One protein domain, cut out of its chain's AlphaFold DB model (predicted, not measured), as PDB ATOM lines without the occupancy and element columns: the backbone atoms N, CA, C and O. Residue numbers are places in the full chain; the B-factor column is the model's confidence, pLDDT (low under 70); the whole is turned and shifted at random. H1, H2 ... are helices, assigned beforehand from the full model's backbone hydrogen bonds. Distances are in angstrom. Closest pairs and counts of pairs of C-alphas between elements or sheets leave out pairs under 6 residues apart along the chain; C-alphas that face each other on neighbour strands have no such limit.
ATOM      1  N   GLU A 351     148.878 159.761 105.191       80.50
ATOM      2  CA  GLU A 351     148.710 159.785 103.739       80.50
ATOM      3  C   GLU A 351     147.689 160.846 103.290       80.50
ATOM      4  O   GLU A 351     147.478 161.031 102.095       80.50
ATOM      5  N   GLY A 352     147.045 161.555 104.227       80.62
ATOM      6  CA  GLY A 352     146.002 162.535 103.917       80.62
ATOM      7  C   GLY A 352     144.684 161.910 103.437       80.62
ATOM      8  O   GLY A 352     143.906 162.566 102.743       80.62
ATOM      9  N   LEU A 353     144.412 160.649 103.786       87.00
ATOM     10  CA  LEU A 353     143.265 159.869 103.303       87.00
ATOM     11  C   LEU A 353     141.997 160.174 104.114       87.00
ATOM     12  O   LEU A 353     141.547 159.378 104.940       87.00
ATOM     13  N   LEU A 354     141.411 161.355 103.891       88.00
ATOM     14  CA  LEU A 354     140.254 161.842 104.654       88.00
ATOM     15  C   LEU A 354     139.011 160.950 104.534       88.00
ATOM     16  O   LEU A 354     138.304 160.746 105.522       88.00
ATOM     17  N   THR A 355     138.721 160.442 103.337       90.19
ATOM     18  CA  THR A 355     137.536 159.611 103.081       90.19
ATOM     19  C   THR A 355     137.619 158.286 103.830       90.19
ATOM     20  O   THR A 355     136.709 157.962 104.587       90.19
ATOM     21  N   GLU A 356     138.740 157.577 103.695       89.25
ATOM     22  CA  GLU A 356     138.991 156.307 104.383       89.25
ATOM     23  C   GLU A 356     138.988 156.476 105.905       89.25
ATOM     24  O   GLU A 356     138.363 155.689 106.614       89.25
ATOM     25  N   ALA A 357     139.608 157.546 106.415       90.00
ATOM     26  CA  ALA A 357     139.621 157.830 107.846       90.00
ATOM     27  C   ALA A 357     138.209 158.001 108.418       90.00
ATOM     28  O   ALA A 357     137.907 157.464 109.482       90.00
ATOM     29  N   ARG A 358     137.325 158.728 107.717       92.19
ATOM     30  CA  ARG A 358     135.929 158.912 108.148       92.19
ATOM     31  C   ARG A 358     135.160 157.597 108.147       92.19
ATOM     32  O   ARG A 358     134.445 157.338 109.111       92.19
ATOM     33  N   THR A 359     135.334 156.778 107.110       90.62
ATOM     34  CA  THR A 359     134.720 155.447 107.032       90.62
ATOM     35  C   THR A 359     135.161 154.586 108.210       90.62
ATOM     36  O   THR A 359     134.325 154.134 108.983       90.62
ATOM     37  N   HIS A 360     136.470 154.456 108.441       89.12
ATOM     38  CA  HIS A 360     136.988 153.642 109.541       89.12
ATOM     39  C   HIS A 360     136.626 154.181 110.930       89.12
ATOM     40  O   HIS A 360     136.379 153.391 111.840       89.12
ATOM     41  N   PHE A 361     136.558 155.503 111.108       90.31
ATOM     42  CA  PHE A 361     136.130 156.112 112.369       90.31
ATOM     43  C   PHE A 361     134.654 155.822 112.684       90.31
ATOM     44  O   PHE A 361     134.317 155.577 113.844       90.31
ATOM     45  N   GLY A 362     133.784 155.821 111.666       88.06
ATOM     46  CA  GLY A 362     132.377 155.426 111.798       88.06
ATOM     47  C   GLY A 362     132.225 153.929 112.064       88.06
ATOM     48  O   GLY A 362     131.647 153.537 113.079       88.06
ATOM     49  N   ASP A 363     132.852 153.098 111.224       85.00
ATOM     50  CA  ASP A 363     132.806 151.636 111.328       85.00
ATOM     51  C   ASP A 363     133.228 151.142 112.716       85.00
ATOM     52  O   ASP A 363     132.666 150.179 113.241       85.00
ATOM     53  N   MET A 364     134.200 151.814 113.339       86.81
ATOM     54  CA  MET A 364     134.655 151.500 114.689       86.81
ATOM     55  C   MET A 364     133.496 151.442 115.695       86.81
ATOM     56  O   MET A 364     133.412 150.486 116.466       86.81
ATOM     57  N   SER A 365     132.581 152.415 115.660       85.56
ATOM     58  CA  SER A 365     131.416 152.447 116.554       85.56
ATOM     59  C   SER A 365     130.263 151.608 116.010       85.56
ATOM     60  O   SER A 365     129.685 150.810 116.748       85.56
ATOM     61  N   ASP A 366     129.954 151.771 114.723       81.00
ATOM     62  CA  ASP A 366     128.720 151.267 114.115       81.00
ATOM     63  C   ASP A 366     128.789 149.770 113.790       81.00
ATOM     64  O   ASP A 366     127.811 149.043 113.960       81.00
ATOM     65  N   VAL A 367     129.958 149.295 113.351       78.38
ATOM     66  CA  VAL A 367     130.176 147.906 112.925       78.38
ATOM     67  C   VAL A 367     130.864 147.098 114.022       78.38
ATOM     68  O   VAL A 367     130.530 145.931 114.233       78.38
ATOM     69  N   PHE A 368     131.816 147.702 114.739       75.94
ATOM     70  CA  PHE A 368     132.662 146.979 115.699       75.94
ATOM     71  C   PHE A 368     132.339 147.245 117.165       75.94
ATOM     72  O   PHE A 368     132.876 146.552 118.027       75.94
ATOM     73  N   GLY A 369     131.456 148.198 117.470       76.69
ATOM     74  CA  GLY A 369     131.071 148.517 118.846       76.69
ATOM     75  C   GLY A 369     132.223 149.043 119.713       76.69
ATOM     76  O   GLY A 369     132.116 149.059 120.941       76.69
ATOM     77  N   VAL A 370     133.325 149.472 119.095       81.31
ATOM     78  CA  VAL A 370     134.492 150.047 119.763       81.31
ATOM     79  C   VAL A 370     134.241 151.540 119.954       81.31
ATOM     80  O   VAL A 370     134.007 152.287 119.006       81.31
ATOM     81  N   LYS A 371     134.276 152.001 121.206       82.69
ATOM     82  CA  LYS A 371     134.044 153.415 121.508       82.69
ATOM     83  C   LYS A 371     135.295 154.243 121.195       82.69
ATOM     84  O   LYS A 371     136.374 153.897 121.679       82.69
ATOM     85  N   PRO A 372     135.171 155.374 120.478       84.81
ATOM     86  CA  PRO A 372     136.304 156.253 120.242       84.81
ATOM     87  C   PRO A 372     136.847 156.825 121.552       84.81
ATOM     88  O   PRO A 372     136.139 157.499 122.303       84.81
ATOM     89  N   ASN A 373     138.127 156.575 121.807       79.12
ATOM     90  CA  ASN A 373     138.887 157.228 122.870       79.12
ATOM     91  C   ASN A 373     139.585 158.502 122.351       79.12
ATOM     92  O   ASN A 373     139.575 158.795 121.153       79.12
ATOM     93  N   PHE A 374     140.229 159.243 123.255       77.38
ATOM     94  CA  PHE A 374     140.945 160.487 122.954       77.38
ATOM     95  C   PHE A 374     141.889 160.392 121.741       77.38
ATOM     96  O   PHE A 374     141.935 161.303 120.917       77.38
ATOM     97  N   VAL A 375     142.619 159.282 121.604       75.69
ATOM     98  CA  VAL A 375     143.623 159.107 120.545       75.69
ATOM     99  C   VAL A 375     142.972 159.043 119.166       75.69
ATOM    100  O   VAL A 375     143.498 159.622 118.219       75.69
ATOM    101  N   HIS A 376     141.804 158.408 119.045       83.62
ATOM    102  CA  HIS A 376     141.064 158.351 117.782       83.62
ATOM    103  C   HIS A 376     140.617 159.750 117.341       83.62
ATOM    104  O   HIS A 376     140.832 160.136 116.192       83.62
ATOM    105  N   TYR A 377     140.053 160.534 118.268       84.56
ATOM    106  CA  TYR A 377     139.670 161.925 118.003       84.56
ATOM    107  C   TYR A 377     140.875 162.779 117.612       84.56
ATOM    108  O   TYR A 377     140.778 163.588 116.695       84.56
ATOM    109  N   TRP A 378     142.018 162.574 118.271       80.00
ATOM    110  CA  TRP A 378     143.251 163.275 117.935       80.00
ATOM    111  C   TRP A 378     143.744 162.953 116.522       80.00
ATOM    112  O   TRP A 378     144.045 163.873 115.765       80.00
ATOM    113  N   CYS A 379     143.774 161.675 116.131       81.06
ATOM    114  CA  CYS A 379     144.177 161.275 114.778       81.06
ATOM    115  C   CYS A 379     143.280 161.920 113.711       81.06
ATOM    116  O   CYS A 379     143.782 162.436 112.713       81.06
ATOM    117  N   MET A 380     141.966 161.956 113.957       86.50
ATOM    118  CA  MET A 380     141.010 162.617 113.067       86.50
ATOM    119  C   MET A 380     141.207 164.132 113.005       86.50
ATOM    120  O   MET A 380     141.213 164.703 111.918       86.50
ATOM    121  N   ALA A 381     141.379 164.793 114.153       81.81
ATOM    122  CA  ALA A 381     141.612 166.234 114.213       81.81
ATOM    123  C   ALA A 381     142.882 166.631 113.457       81.81
ATOM    124  O   ALA A 381     142.882 167.610 112.716       81.81
ATOM    125  N   ASN A 382     143.940 165.835 113.606       77.56
ATOM    126  CA  ASN A 382     145.208 166.059 112.933       77.56
ATOM    127  C   ASN A 382     145.075 165.919 111.409       77.56
ATOM    128  O   ASN A 382     145.465 166.813 110.666       77.56
ATOM    129  N   LEU A 383     144.419 164.855 110.935       82.50
ATOM    130  CA  LEU A 383     144.123 164.684 109.512       82.50
ATOM    131  C   LEU A 383     143.299 165.850 108.943       82.50
ATOM    132  O   LEU A 383     143.602 166.358 107.867       82.50
ATOM    133  N   LEU A 384     142.267 166.299 109.665       84.94
ATOM    134  CA  LEU A 384     141.445 167.440 109.255       84.94
ATOM    135  C   LEU A 384     142.274 168.724 109.157       84.94
ATOM    136  O   LEU A 384     142.132 169.464 108.187       84.94
ATOM    137  N   ALA A 385     143.154 168.969 110.126       78.75
ATOM    138  CA  ALA A 385     144.051 170.118 110.111       78.75
ATOM    139  C   ALA A 385     145.035 170.059 108.934       78.75
ATOM    140  O   ALA A 385     145.168 171.048 108.214       78.75
ATOM    141  N   HIS A 386     145.629 168.891 108.677       75.06
ATOM    142  CA  HIS A 386     146.548 168.657 107.562       75.06
ATOM    143  C   HIS A 386     145.886 168.891 106.190       75.06
ATOM    144  O   HIS A 386     146.497 169.447 105.282       75.06
ATOM    145  N   VAL A 387     144.607 168.526 106.037       82.69
ATOM    146  CA  VAL A 387     143.819 168.771 104.808       82.69
ATOM    147  C   VAL A 387     143.272 170.218 104.739       82.69
ATOM    148  O   VAL A 387     142.637 170.604 103.763       82.69
ATOM    149  N   GLY A 388     143.540 171.059 105.748       81.62
ATOM    150  CA  GLY A 388     143.154 172.477 105.787       81.62
ATOM    151  C   GLY A 388     141.784 172.768 106.417       81.62
ATOM    152  O   GLY A 388     141.346 173.918 106.458       81.62
ATOM    153  N   LEU A 389     141.104 171.759 106.966       86.12
ATOM    154  CA  LEU A 389     139.784 171.858 107.600       86.12
ATOM    155  C   LEU A 389     139.896 172.171 109.103       86.12
ATOM    156  O   LEU A 389     139.399 171.444 109.966       86.12
ATOM    157  N   MET A 390     140.542 173.292 109.432       81.56
ATOM    158  CA  MET A 390     140.879 173.668 110.815       81.56
ATOM    159  C   MET A 390     139.661 173.789 111.749       81.56
ATOM    160  O   MET A 390     139.733 173.442 112.926       81.56
ATOM    161  N   GLN A 391     138.527 174.288 111.248       82.38
ATOM    162  CA  GLN A 391     137.318 174.440 112.070       82.38
ATOM    163  C   GLN A 391     136.696 173.088 112.431       82.38
ATOM    164  O   GLN A 391     136.260 172.891 113.564       82.38
ATOM    165  N   GLU A 392     136.719 172.129 111.504       87.56
ATOM    166  CA  GLU A 392     136.267 170.764 111.779       87.56
ATOM    167  C   GLU A 392     137.202 170.057 112.766       87.56
ATOM    168  O   GLU A 392     136.722 169.367 113.666       87.56
ATOM    169  N   ALA A 393     138.515 170.288 112.659       82.94
ATOM    170  CA  ALA A 393     139.507 169.774 113.606       82.94
ATOM    171  C   ALA A 393     139.253 170.265 115.046       82.94
ATOM    172  O   ALA A 393     139.332 169.498 116.005       82.94
ATOM    173  N   ILE A 394     138.884 171.536 115.217       81.38
ATOM    174  CA  ILE A 394     138.511 172.086 116.528       81.38
ATOM    175  C   ILE A 394     137.193 171.470 117.014       81.38
ATOM    176  O   ILE A 394     137.070 171.093 118.181       81.38
ATOM    177  N   GLN A 395     136.204 171.336 116.127       87.25
ATOM    178  CA  GLN A 395     134.890 170.806 116.487       87.25
ATOM    179  C   GLN A 395     134.951 169.340 116.938       87.25
ATOM    180  O   GLN A 395     134.301 168.980 117.920       87.25
ATOM    181  N   ILE A 396     135.745 168.501 116.269       86.06
ATOM    182  CA  ILE A 396     135.881 167.086 116.636       86.06
ATOM    183  C   ILE A 396     136.541 166.916 118.013       86.06
ATOM    184  O   ILE A 396     136.114 166.061 118.786       86.06
ATOM    185  N   LEU A 397     137.502 167.778 118.375       80.88
ATOM    186  CA  LEU A 397     138.139 167.763 119.699       80.88
ATOM    187  C   LEU A 397     137.224 168.292 120.809       80.88
ATOM    188  O   LEU A 397     137.298 167.826 121.946       80.88
ATOM    189  N   LYS A 398     136.324 169.230 120.502       81.50
ATOM    190  CA  LYS A 398     135.286 169.674 121.450       81.50
ATOM    191  C   LYS A 398     134.259 168.589 121.753       81.50
ATOM    192  O   LYS A 398     133.726 168.549 122.856       81.50
ATOM    193  N   ASN A 399     134.006 167.704 120.793       83.38
ATOM    194  CA  ASN A 399     133.035 166.621 120.927       83.38
ATOM    195  C   ASN A 399     133.584 165.401 121.691       83.38
ATOM    196  O   ASN A 399     132.882 164.397 121.811       83.38
ATOM    197  N   ILE A 400     134.814 165.465 122.217       79.38
ATOM    198  CA  ILE A 400     135.410 164.381 123.003       79.38
ATOM    199  C   ILE A 400     134.558 164.121 124.262       79.38
ATOM    200  O   ILE A 400     134.406 165.021 125.096       79.38
ATOM    201  N   PRO A 401     134.041 162.891 124.467       72.38
ATOM    202  CA  PRO A 401     133.248 162.557 125.645       72.38
ATOM    203  C   PRO A 401     134.027 162.771 126.948       72.38
ATOM    204  O   PRO A 401     135.212 162.433 127.053       72.38
ATOM    205  N   ILE A 402     133.349 163.275 127.982       61.62
ATOM    206  CA  ILE A 402     133.950 163.548 129.300       61.62
ATOM    207  C   ILE A 402     134.540 162.271 129.925       61.62
ATOM    208  O   ILE A 402     135.568 162.345 130.593       61.62
ATOM    209  N   GLU A 403     133.950 161.110 129.644       56.94
ATOM    210  CA  GLU A 403     134.365 159.792 130.145       56.94
ATOM    211  C   GLU A 403     135.593 159.200 129.431       56.94
ATOM    212  O   GLU A 403     136.112 158.171 129.861       56.94
ATOM    213  N   SER A 404     136.072 159.811 128.341       58.75
ATOM    214  CA  SER A 404     137.260 159.309 127.645       58.75
ATOM    215  C   SER A 404     138.512 159.554 128.498       58.75
ATOM    216  O   SER A 404     138.912 160.692 128.753       58.75
ATOM    217  N   ASN A 405     139.114 158.469 128.990       56.62
ATOM    218  CA  ASN A 405     140.335 158.534 129.791       56.62
ATOM    219  C   ASN A 405     141.461 159.166 128.960       56.62
ATOM    220  O   ASN A 405     141.760 158.692 127.864       56.62
ATOM    221  N   LEU A 406     142.100 160.220 129.481       57.44
ATOM    222  CA  LEU A 406     143.306 160.781 128.873       57.44
ATOM    223  C   LEU A 406     144.474 159.819 129.145       57.44
ATOM    224  O   LEU A 406     144.825 159.613 130.310       57.44
ATOM    225  N   PRO A 407     145.103 159.223 128.122       54.16
ATOM    226  CA  PRO A 407     146.070 158.154 128.326       54.16
ATOM    227  C   PRO A 407     147.483 158.726 128.501       54.16
ATOM    228  O   PRO A 407     148.402 158.359 127.773       54.16
ATOM    229  N   LEU A 408     147.670 159.642 129.459       49.03
ATOM    230  CA  LEU A 408     148.979 160.269 129.698       49.03
ATOM    231  C   LEU A 408     150.042 159.257 130.165       49.03
ATOM    232  O   LEU A 408     151.233 159.501 129.996       49.03
ATOM    233  N   GLU A 409     149.611 158.130 130.737       47.31
ATOM    234  CA  GLU A 409     150.489 157.069 131.249       47.31
ATOM    235  C   GLU A 409     150.769 155.956 130.226       47.31
ATOM    236  O   GLU A 409     151.679 155.152 130.421       47.31
ATOM    237  N   SER A 410     150.017 155.887 129.120       52.84
ATOM    238  CA  SER A 410     150.228 154.835 128.125       52.84
ATOM    239  C   SER A 410     151.417 155.195 127.237       52.84
ATOM    240  O   SER A 410     151.359 156.133 126.439       52.84
ATOM    241  N   SER A 411     152.498 154.419 127.353       52.78
ATOM    242  CA  SER A 411     153.703 154.532 126.520       52.78
ATOM    243  C   SER A 411     153.373 154.553 125.023       52.78
ATOM    244  O   SER A 411     153.951 155.346 124.280       52.78
ATOM    245  N   LEU A 412     152.369 153.773 124.610       53.03
ATOM    246  CA  LEU A 412     151.833 153.736 123.252       53.03
ATOM    247  C   LEU A 412     151.207 155.078 122.838       53.03
ATOM    248  O   LEU A 412     151.429 155.536 121.726       53.03
ATOM    249  N   CYS A 413     150.470 155.743 123.728       54.94
ATOM    250  CA  CYS A 413     149.841 157.034 123.434       54.94
ATOM    251  C   CYS A 413     150.865 158.164 123.363       54.94
ATOM    252  O   CYS A 413     150.801 158.979 122.451       54.94
ATOM    253  N   SER A 414     151.852 158.185 124.263       57.56
ATOM    254  CA  SER A 414     152.966 159.136 124.157       57.56
ATOM    255  C   SER A 414     153.750 158.960 122.851       57.56
ATOM    256  O   SER A 414     154.161 159.941 122.236       57.56
ATOM    257  N   GLU A 415     153.898 157.712 122.395       56.44
ATOM    258  CA  GLU A 415     154.538 157.395 121.126       56.44
ATOM    259  C   GLU A 415     153.681 157.818 119.941       56.44
ATOM    260  O   GLU A 415     154.193 158.539 119.106       56.44
ATOM    261  N   LEU A 416     152.400 157.454 119.890       57.72
ATOM    262  CA  LEU A 416     151.469 157.840 118.824       57.72
ATOM    263  C   LEU A 416     151.351 159.357 118.668       57.72
ATOM    264  O   LEU A 416     151.412 159.882 117.558       57.72
ATOM    265  N   LEU A 417     151.215 160.068 119.791       57.03
ATOM    266  CA  LEU A 417     151.132 161.527 119.818       57.03
ATOM    267  C   LEU A 417     152.460 162.171 119.385       57.03
ATOM    268  O   LEU A 417     152.445 163.189 118.704       57.03
ATOM    269  N   GLY A 418     153.603 161.558 119.724       53.25
ATOM    270  CA  GLY A 418     154.933 162.013 119.303       53.25
ATOM    271  C   GLY A 418     155.359 161.559 117.899       53.25
ATOM    272  O   GLY A 418     156.193 162.204 117.270       53.25
ATOM    273  N   SER A 419     154.810 160.464 117.377       45.03
ATOM    274  CA  SER A 419     155.109 159.891 116.061       45.03
ATOM    275  C   SER A 419     154.192 160.423 114.967       45.03
ATOM    276  O   SER A 419     154.556 160.399 113.795       45.03
ATOM    277  N   ALA A 420     153.056 160.999 115.365       48.91
ATOM    278  CA  ALA A 420     152.328 162.005 114.602       48.91
ATOM    279  C   ALA A 420     153.122 163.327 114.454       48.91
ATOM    280  O   ALA A 420     152.544 164.366 114.147       48.91
ATOM    281  N   ARG A 421     154.456 163.301 114.628       48.69
ATOM    282  CA  ARG A 421     155.403 164.222 113.986       48.69
ATOM    283  C   ARG A 421     155.264 164.080 112.469       48.69
ATOM    284  O   ARG A 421     156.046 163.415 111.790       48.69
ATOM    285  N   PHE A 422     154.241 164.723 111.944       45.81
ATOM    286  CA  PHE A 422     154.125 165.028 110.537       45.81
ATOM    287  C   PHE A 422     155.102 166.137 110.185       45.81
ATOM    288  O   PHE A 422     155.339 167.059 110.971       45.81
ATOM    289  N   ARG A 423     155.739 166.009 109.018       40.16
ATOM    290  CA  ARG A 423     156.639 167.028 108.470       40.16
ATOM    291  C   ARG A 423     155.879 168.367 108.430       40.16
ATOM    292  O   ARG A 423     155.034 168.541 107.568       40.16
ATOM    293  N   GLY A 424     156.186 169.285 109.351       48.03
ATOM    294  CA  GLY A 424     155.631 170.650 109.393       48.03
ATOM    295  C   GLY A 424     154.514 170.932 110.416       48.03
ATOM    296  O   GLY A 424     154.080 172.074 110.509       48.03
ATOM    297  N   ASP A 425     154.083 169.952 111.218       51.91
ATOM    298  CA  ASP A 425     152.752 169.972 111.868       51.91
ATOM    299  C   ASP A 425     152.741 170.230 113.391       51.91
ATOM    300  O   ASP A 425     151.685 170.394 113.996       51.91
ATOM    301  N   VAL A 426     153.910 170.318 114.045       58.59
ATOM    302  CA  VAL A 426     153.987 170.716 115.473       58.59
ATOM    303  C   VAL A 426     153.318 172.081 115.680       58.59
ATOM    304  O   VAL A 426     152.612 172.291 116.663       58.59
ATOM    305  N   ILE A 427     153.473 172.967 114.692       63.38
ATOM    306  CA  ILE A 427     152.862 174.295 114.651       63.38
ATOM    307  C   ILE A 427     151.333 174.191 114.601       63.38
ATOM    308  O   ILE A 427     150.651 174.945 115.284       63.38
ATOM    309  N   LEU A 428     150.775 173.260 113.827       66.25
ATOM    310  CA  LEU A 428     149.328 173.089 113.685       66.25
ATOM    311  C   LEU A 428     148.710 172.481 114.949       66.25
ATOM    312  O   LEU A 428     147.700 172.991 115.429       66.25
ATOM    313  N   GLY A 429     149.343 171.474 115.559       68.44
ATOM    314  CA  GLY A 429     148.912 170.935 116.855       68.44
ATOM    315  C   GLY A 429     148.934 171.986 117.975       68.44
ATOM    316  O   GLY A 429     147.987 172.088 118.763       68.44
ATOM    317  N   GLU A 430     149.974 172.822 118.005       72.56
ATOM    318  CA  GLU A 430     150.070 173.979 118.899       72.56
ATOM    319  C   GLU A 430     148.990 175.028 118.592       72.56
ATOM    320  O   GLU A 430     148.310 175.488 119.505       72.56
ATOM    321  N   GLN A 431     148.743 175.351 117.319       71.81
ATOM    322  CA  GLN A 431     147.681 176.276 116.906       71.81
ATOM    323  C   GLN A 431     146.281 175.785 117.289       71.81
ATOM    324  O   GLN A 431     145.458 176.586 117.733       71.81
ATOM    325  N   ILE A 432     145.985 174.491 117.120       72.44
ATOM    326  CA  ILE A 432     144.712 173.884 117.539       72.44
ATOM    327  C   ILE A 432     144.572 173.990 119.058       72.44
ATOM    328  O   ILE A 432     143.535 174.434 119.550       72.44
ATOM    329  N   SER A 433     145.623 173.621 119.793       75.25
ATOM    330  CA  SER A 433     145.622 173.643 121.257       75.25
ATOM    331  C   SER A 433     145.454 175.064 121.798       75.25
ATOM    332  O   SER A 433     144.591 175.289 122.642       75.25
ATOM    333  N   ASN A 434     146.197 176.036 121.263       80.31
ATOM    334  CA  ASN A 434     146.106 177.441 121.657       80.31
ATOM    335  C   ASN A 434     144.719 178.022 121.354       80.31
ATOM    336  O   ASN A 434     144.129 178.649 122.227       80.31
ATOM    337  N   LYS A 435     144.131 177.730 120.185       80.19
ATOM    338  CA  LYS A 435     142.754 178.156 119.866       80.19
ATOM    339  C   LYS A 435     141.705 177.542 120.792       80.19
ATOM    340  O   LYS A 435     140.716 178.198 121.104       80.19
ATOM    341  N   LEU A 436     141.882 176.289 121.214       80.38
ATOM    342  CA  LEU A 436     140.990 175.654 122.188       80.38
ATOM    343  C   LEU A 436     141.125 176.303 123.574       80.38
ATOM    344  O   LEU A 436     140.109 176.575 124.210       80.38
ATOM    345  N   ILE A 437     142.355 176.610 123.999       84.44
ATOM    346  CA  ILE A 437     142.644 177.311 125.260       84.44
ATOM    347  C   ILE A 437     142.055 178.727 125.250       84.44
ATOM    348  O   ILE A 437     141.437 179.128 126.228       84.44
ATOM    349  N   GLU A 438     142.195 179.474 124.153       86.06
ATOM    350  CA  GLU A 438     141.613 180.816 124.008       86.06
ATOM    351  C   GLU A 438     140.081 180.806 124.117       86.06
ATOM    352  O   GLU A 438     139.488 181.754 124.630       86.06
ATOM    353  N   GLN A 439     139.429 179.745 123.633       83.50
ATOM    354  CA  GLN A 439     137.970 179.620 123.645       83.50
ATOM    355  C   GLN A 439     137.407 179.150 124.990       83.50
ATOM    356  O   GLN A 439     136.279 179.511 125.323       83.50
ATOM    357  N   ASP A 440     138.155 178.342 125.740       78.94
ATOM    358  CA  ASP A 440     137.765 177.845 127.062       78.94
ATOM    359  C   ASP A 440     139.012 177.633 127.949       78.94
ATOM    360  O   ASP A 440     139.549 176.520 128.047       78.94
ATOM    361  N   PRO A 441     139.493 178.709 128.603       83.88
ATOM    362  CA  PRO A 441     140.721 178.678 129.392       83.88
ATOM    363  C   PRO A 441     140.650 177.813 130.654       83.88
ATOM    364  O   PRO A 441     141.699 177.486 131.209       83.88
ATOM    365  N   GLU A 442     139.452 177.457 131.133       77.69
ATOM    366  CA  GLU A 442     139.273 176.663 132.359       77.69
ATOM    367  C   GLU A 442     139.404 175.152 132.108       77.69
ATOM    368  O   GLU A 442     139.555 174.355 133.040       77.69
ATOM    369  N   ASN A 443     139.402 174.730 130.843       75.81
ATOM    370  CA  ASN A 443     139.477 173.326 130.487       75.81
ATOM    371  C   ASN A 443     140.927 172.824 130.427       75.81
ATOM    372  O   ASN A 443     141.615 172.891 129.405       75.81
ATOM    373  N   PHE A 444     141.379 172.239 131.540       74.62
ATOM    374  CA  PHE A 444     142.741 171.714 131.702       74.62
ATOM    375  C   PHE A 444     143.170 170.701 130.619       74.62
ATOM    376  O   PHE A 444     144.366 170.508 130.390       74.62
ATOM    377  N   ARG A 445     142.220 170.051 129.925       70.56
ATOM    378  CA  ARG A 445     142.511 169.056 128.876       70.56
ATOM    379  C   ARG A 445     143.218 169.674 127.673       70.56
ATOM    380  O   ARG A 445     144.054 169.008 127.068       70.56
ATOM    381  N   TYR A 446     142.934 170.933 127.350       75.88
ATOM    382  CA  TYR A 446     143.580 171.621 126.230       75.88
ATOM    383  C   TYR A 446     145.045 171.961 126.528       75.88
ATOM    384  O   TYR A 446     145.897 171.869 125.648       75.88
ATOM    385  N   TYR A 447     145.376 172.219 127.792       73.25
ATOM    386  CA  TYR A 447     146.765 172.370 128.231       73.25
ATOM    387  C   TYR A 447     147.512 171.034 128.231       73.25
ATOM    388  O   TYR A 447     148.684 170.983 127.867       73.25
ATOM    389  N   LEU A 448     146.843 169.930 128.586       67.19
ATOM    390  CA  LEU A 448     147.424 168.590 128.446       67.19
ATOM    391  C   LEU A 448     147.692 168.242 126.979       67.19
ATOM    392  O   LEU A 448     148.722 167.648 126.672       67.19
ATOM    393  N   LEU A 449     146.811 168.659 126.072       67.25
ATOM    394  CA  LEU A 449     147.007 168.505 124.638       67.25
ATOM    395  C   LEU A 449     148.219 169.298 124.129       67.25
ATOM    396  O   LEU A 449     149.063 168.748 123.418       67.25
ATOM    397  N   LEU A 450     148.362 170.548 124.575       70.12
ATOM    398  CA  LEU A 450     149.535 171.377 124.297       70.12
ATOM    399  C   LEU A 450     150.829 170.749 124.852       70.12
ATOM    400  O   LEU A 450     151.868 170.748 124.190       70.12
ATOM    401  N   LEU A 451     150.775 170.156 126.050       65.38
ATOM    402  CA  LEU A 451     151.896 169.423 126.651       65.38
ATOM    403  C   LEU A 451     152.269 168.165 125.858       65.38
ATOM    404  O   LEU A 451     153.453 167.856 125.724       65.38
ATOM    405  N   CYS A 452     151.288 167.452 125.301       60.75
ATOM    406  CA  CYS A 452     151.533 166.318 124.410       60.75
ATOM    407  C   CYS A 452     152.216 166.757 123.106       60.75
ATOM    408  O   CYS A 452     153.148 166.089 122.660       60.75
ATOM    409  N   CYS A 453     151.816 167.901 122.540       60.84
ATOM    410  CA  CYS A 453     152.452 168.469 121.349       60.84
ATOM    411  C   CYS A 453     153.896 168.928 121.637       60.84
ATOM    412  O   CYS A 453     154.806 168.643 120.861       60.84
ATOM    413  N   SER A 454     154.134 169.575 122.784       54.22
ATOM    414  CA  SER A 454     155.436 170.161 123.154       54.22
ATOM    415  C   SER A 454     156.456 169.164 123.724       54.22
ATOM    416  O   SER A 454     157.650 169.310 123.469       54.22
ATOM    417  N   ARG A 455     156.035 168.093 124.420       50.44
ATOM    418  CA  ARG A 455     156.937 167.000 124.863       50.44
ATOM    419  C   ARG A 455     157.611 166.263 123.705       50.44
ATOM    420  O   ARG A 455     158.602 165.575 123.921       50.44
ATOM    421  N   SER A 456     157.114 166.439 122.484       44.34
ATOM    422  CA  SER A 456     157.730 165.923 121.268       44.34
ATOM    423  C   SER A 456     158.921 166.761 120.773       44.34
ATOM    424  O   SER A 456     159.405 166.489 119.684       44.34
ATOM    425  N   LEU A 457     159.423 167.754 121.516       32.84
ATOM    426  CA  LEU A 457     160.613 168.551 121.157       32.84
ATOM    427  C   LEU A 457     161.887 168.177 121.944       32.84
ATOM    428  O   LEU A 457     162.945 168.737 121.662       32.84
ATOM    429  N   GLY A 458     161.796 167.249 122.906       30.11
ATOM    430  CA  GLY A 458     162.899 166.837 123.793       30.11
ATOM    431  C   GLY A 458     163.591 165.541 123.399       30.11
ATOM    432  O   GLY A 458     162.872 164.577 123.045       30.11
TER     433      GLY A 458
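Overview. This is residues 351 to 458 of the 458 residues of a protein of Nicotiana sylvestris (UniProt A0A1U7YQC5). A helical hairpin, H5 and H6, packs across a loose row of three helices, the short H3, the longer H2 and the short H4, that run nearly along one another with H2 in the middle; on the other side of that row H1 packs on H2 alone, near one end. The turn of the hairpin, residues 439 to 444, sticks out, and a long link, residues 399 to 410, joins the two outer members of the row. The printed part has 108 residues with six named helices, H1 to H6 in order along the chain, and no named strand; the class is all helix. The helix packing is part aligned, part crossed. The whole is compact, with a radius of gyration of the C-alphas of 13.4 A, and rounded, spanning 37 by 29 by 29 A.

Arrangement. The longest helices by residues are H5, residues 426 to 439, and H6, residues 444 to 457. They form a helical hairpin and touch at a shallow tilt of 17 degrees, opposite ways; their closest C-alphas, those of Ser 433 and Leu 450, are 5.4 A apart. With residues 432 to 436 alone, H5 touches H3, residues 390 to 398, at a steep tilt of 62 degrees; the closest C-alphas are those of Ile 394 and Ile 432, at 6.5 A. With residues 452 to 456 alone, H6 touches H4, residues 411 to 419, at a steep tilt of 69 degrees, only just short of about perpendicular; the closest C-alphas, those of Gly 418 and Ser 456, are 5.2 A apart. H3 also touches H2, residues 374 to 386, in a second helical hairpin, at a shallow tilt of 9 degrees, opposite ways, with the C-alphas of Ala 381 and Ala 393 closest at 4.2 A. H2 and H4 run the same way at a shallow tilt of 3 degrees and are close but not clearly touching, with the C-alphas of Val 375 and Cys 413 closest at 7.2 A. H2 and H5 are also close but not clearly touching, 7.0 A between the C-alphas of Ala 385 and Leu 428, and only just about perpendicular at 71 degrees. H1, residues 354 to 366, touches H2 in a third helical hairpin, at a shallow tilt of 20 degrees, opposite ways; the closest C-alphas, those of Leu 354 and Leu 383, are 6.8 A apart. H1 is apart from H3, H4, H5 and H6. In H2, H3, H4 and H5 every O i to N i+4 pair is within hydrogen-bond range; in H1 it is 8 of 9 and in H6 8 of 10.

Along the chain. From first to last C-alpha, H5 measures 20.1 A and H6 21.0 A. H1 and H2 each measure 18.3 A, H3 12.7 A and H4 11.8 A. H1 begins with C-alpha 354 at (140.254, 161.842, 104.654). H5 begins with C-alpha 426 at (153.987, 170.716, 115.473), and H6 ends with C-alpha 457 at (160.613, 168.551, 121.157).

Size, cuts and confidence. The two C-alphas farthest apart, those of Val 367 and Gly 458, are 39.3 A apart. The printed part has no cut, and Gly 458 is the chain's last residue. The link from H3 to H4 is long, with 12 residues; the links from H2 to H3 and from H5 to H6 are tight. The mean pLDDT of the printed part is 71.9, and it is under 70 in 38 residues: 402 to 429, 448 to 449 and 451 to 458. H4 has a mean pLDDT of 54.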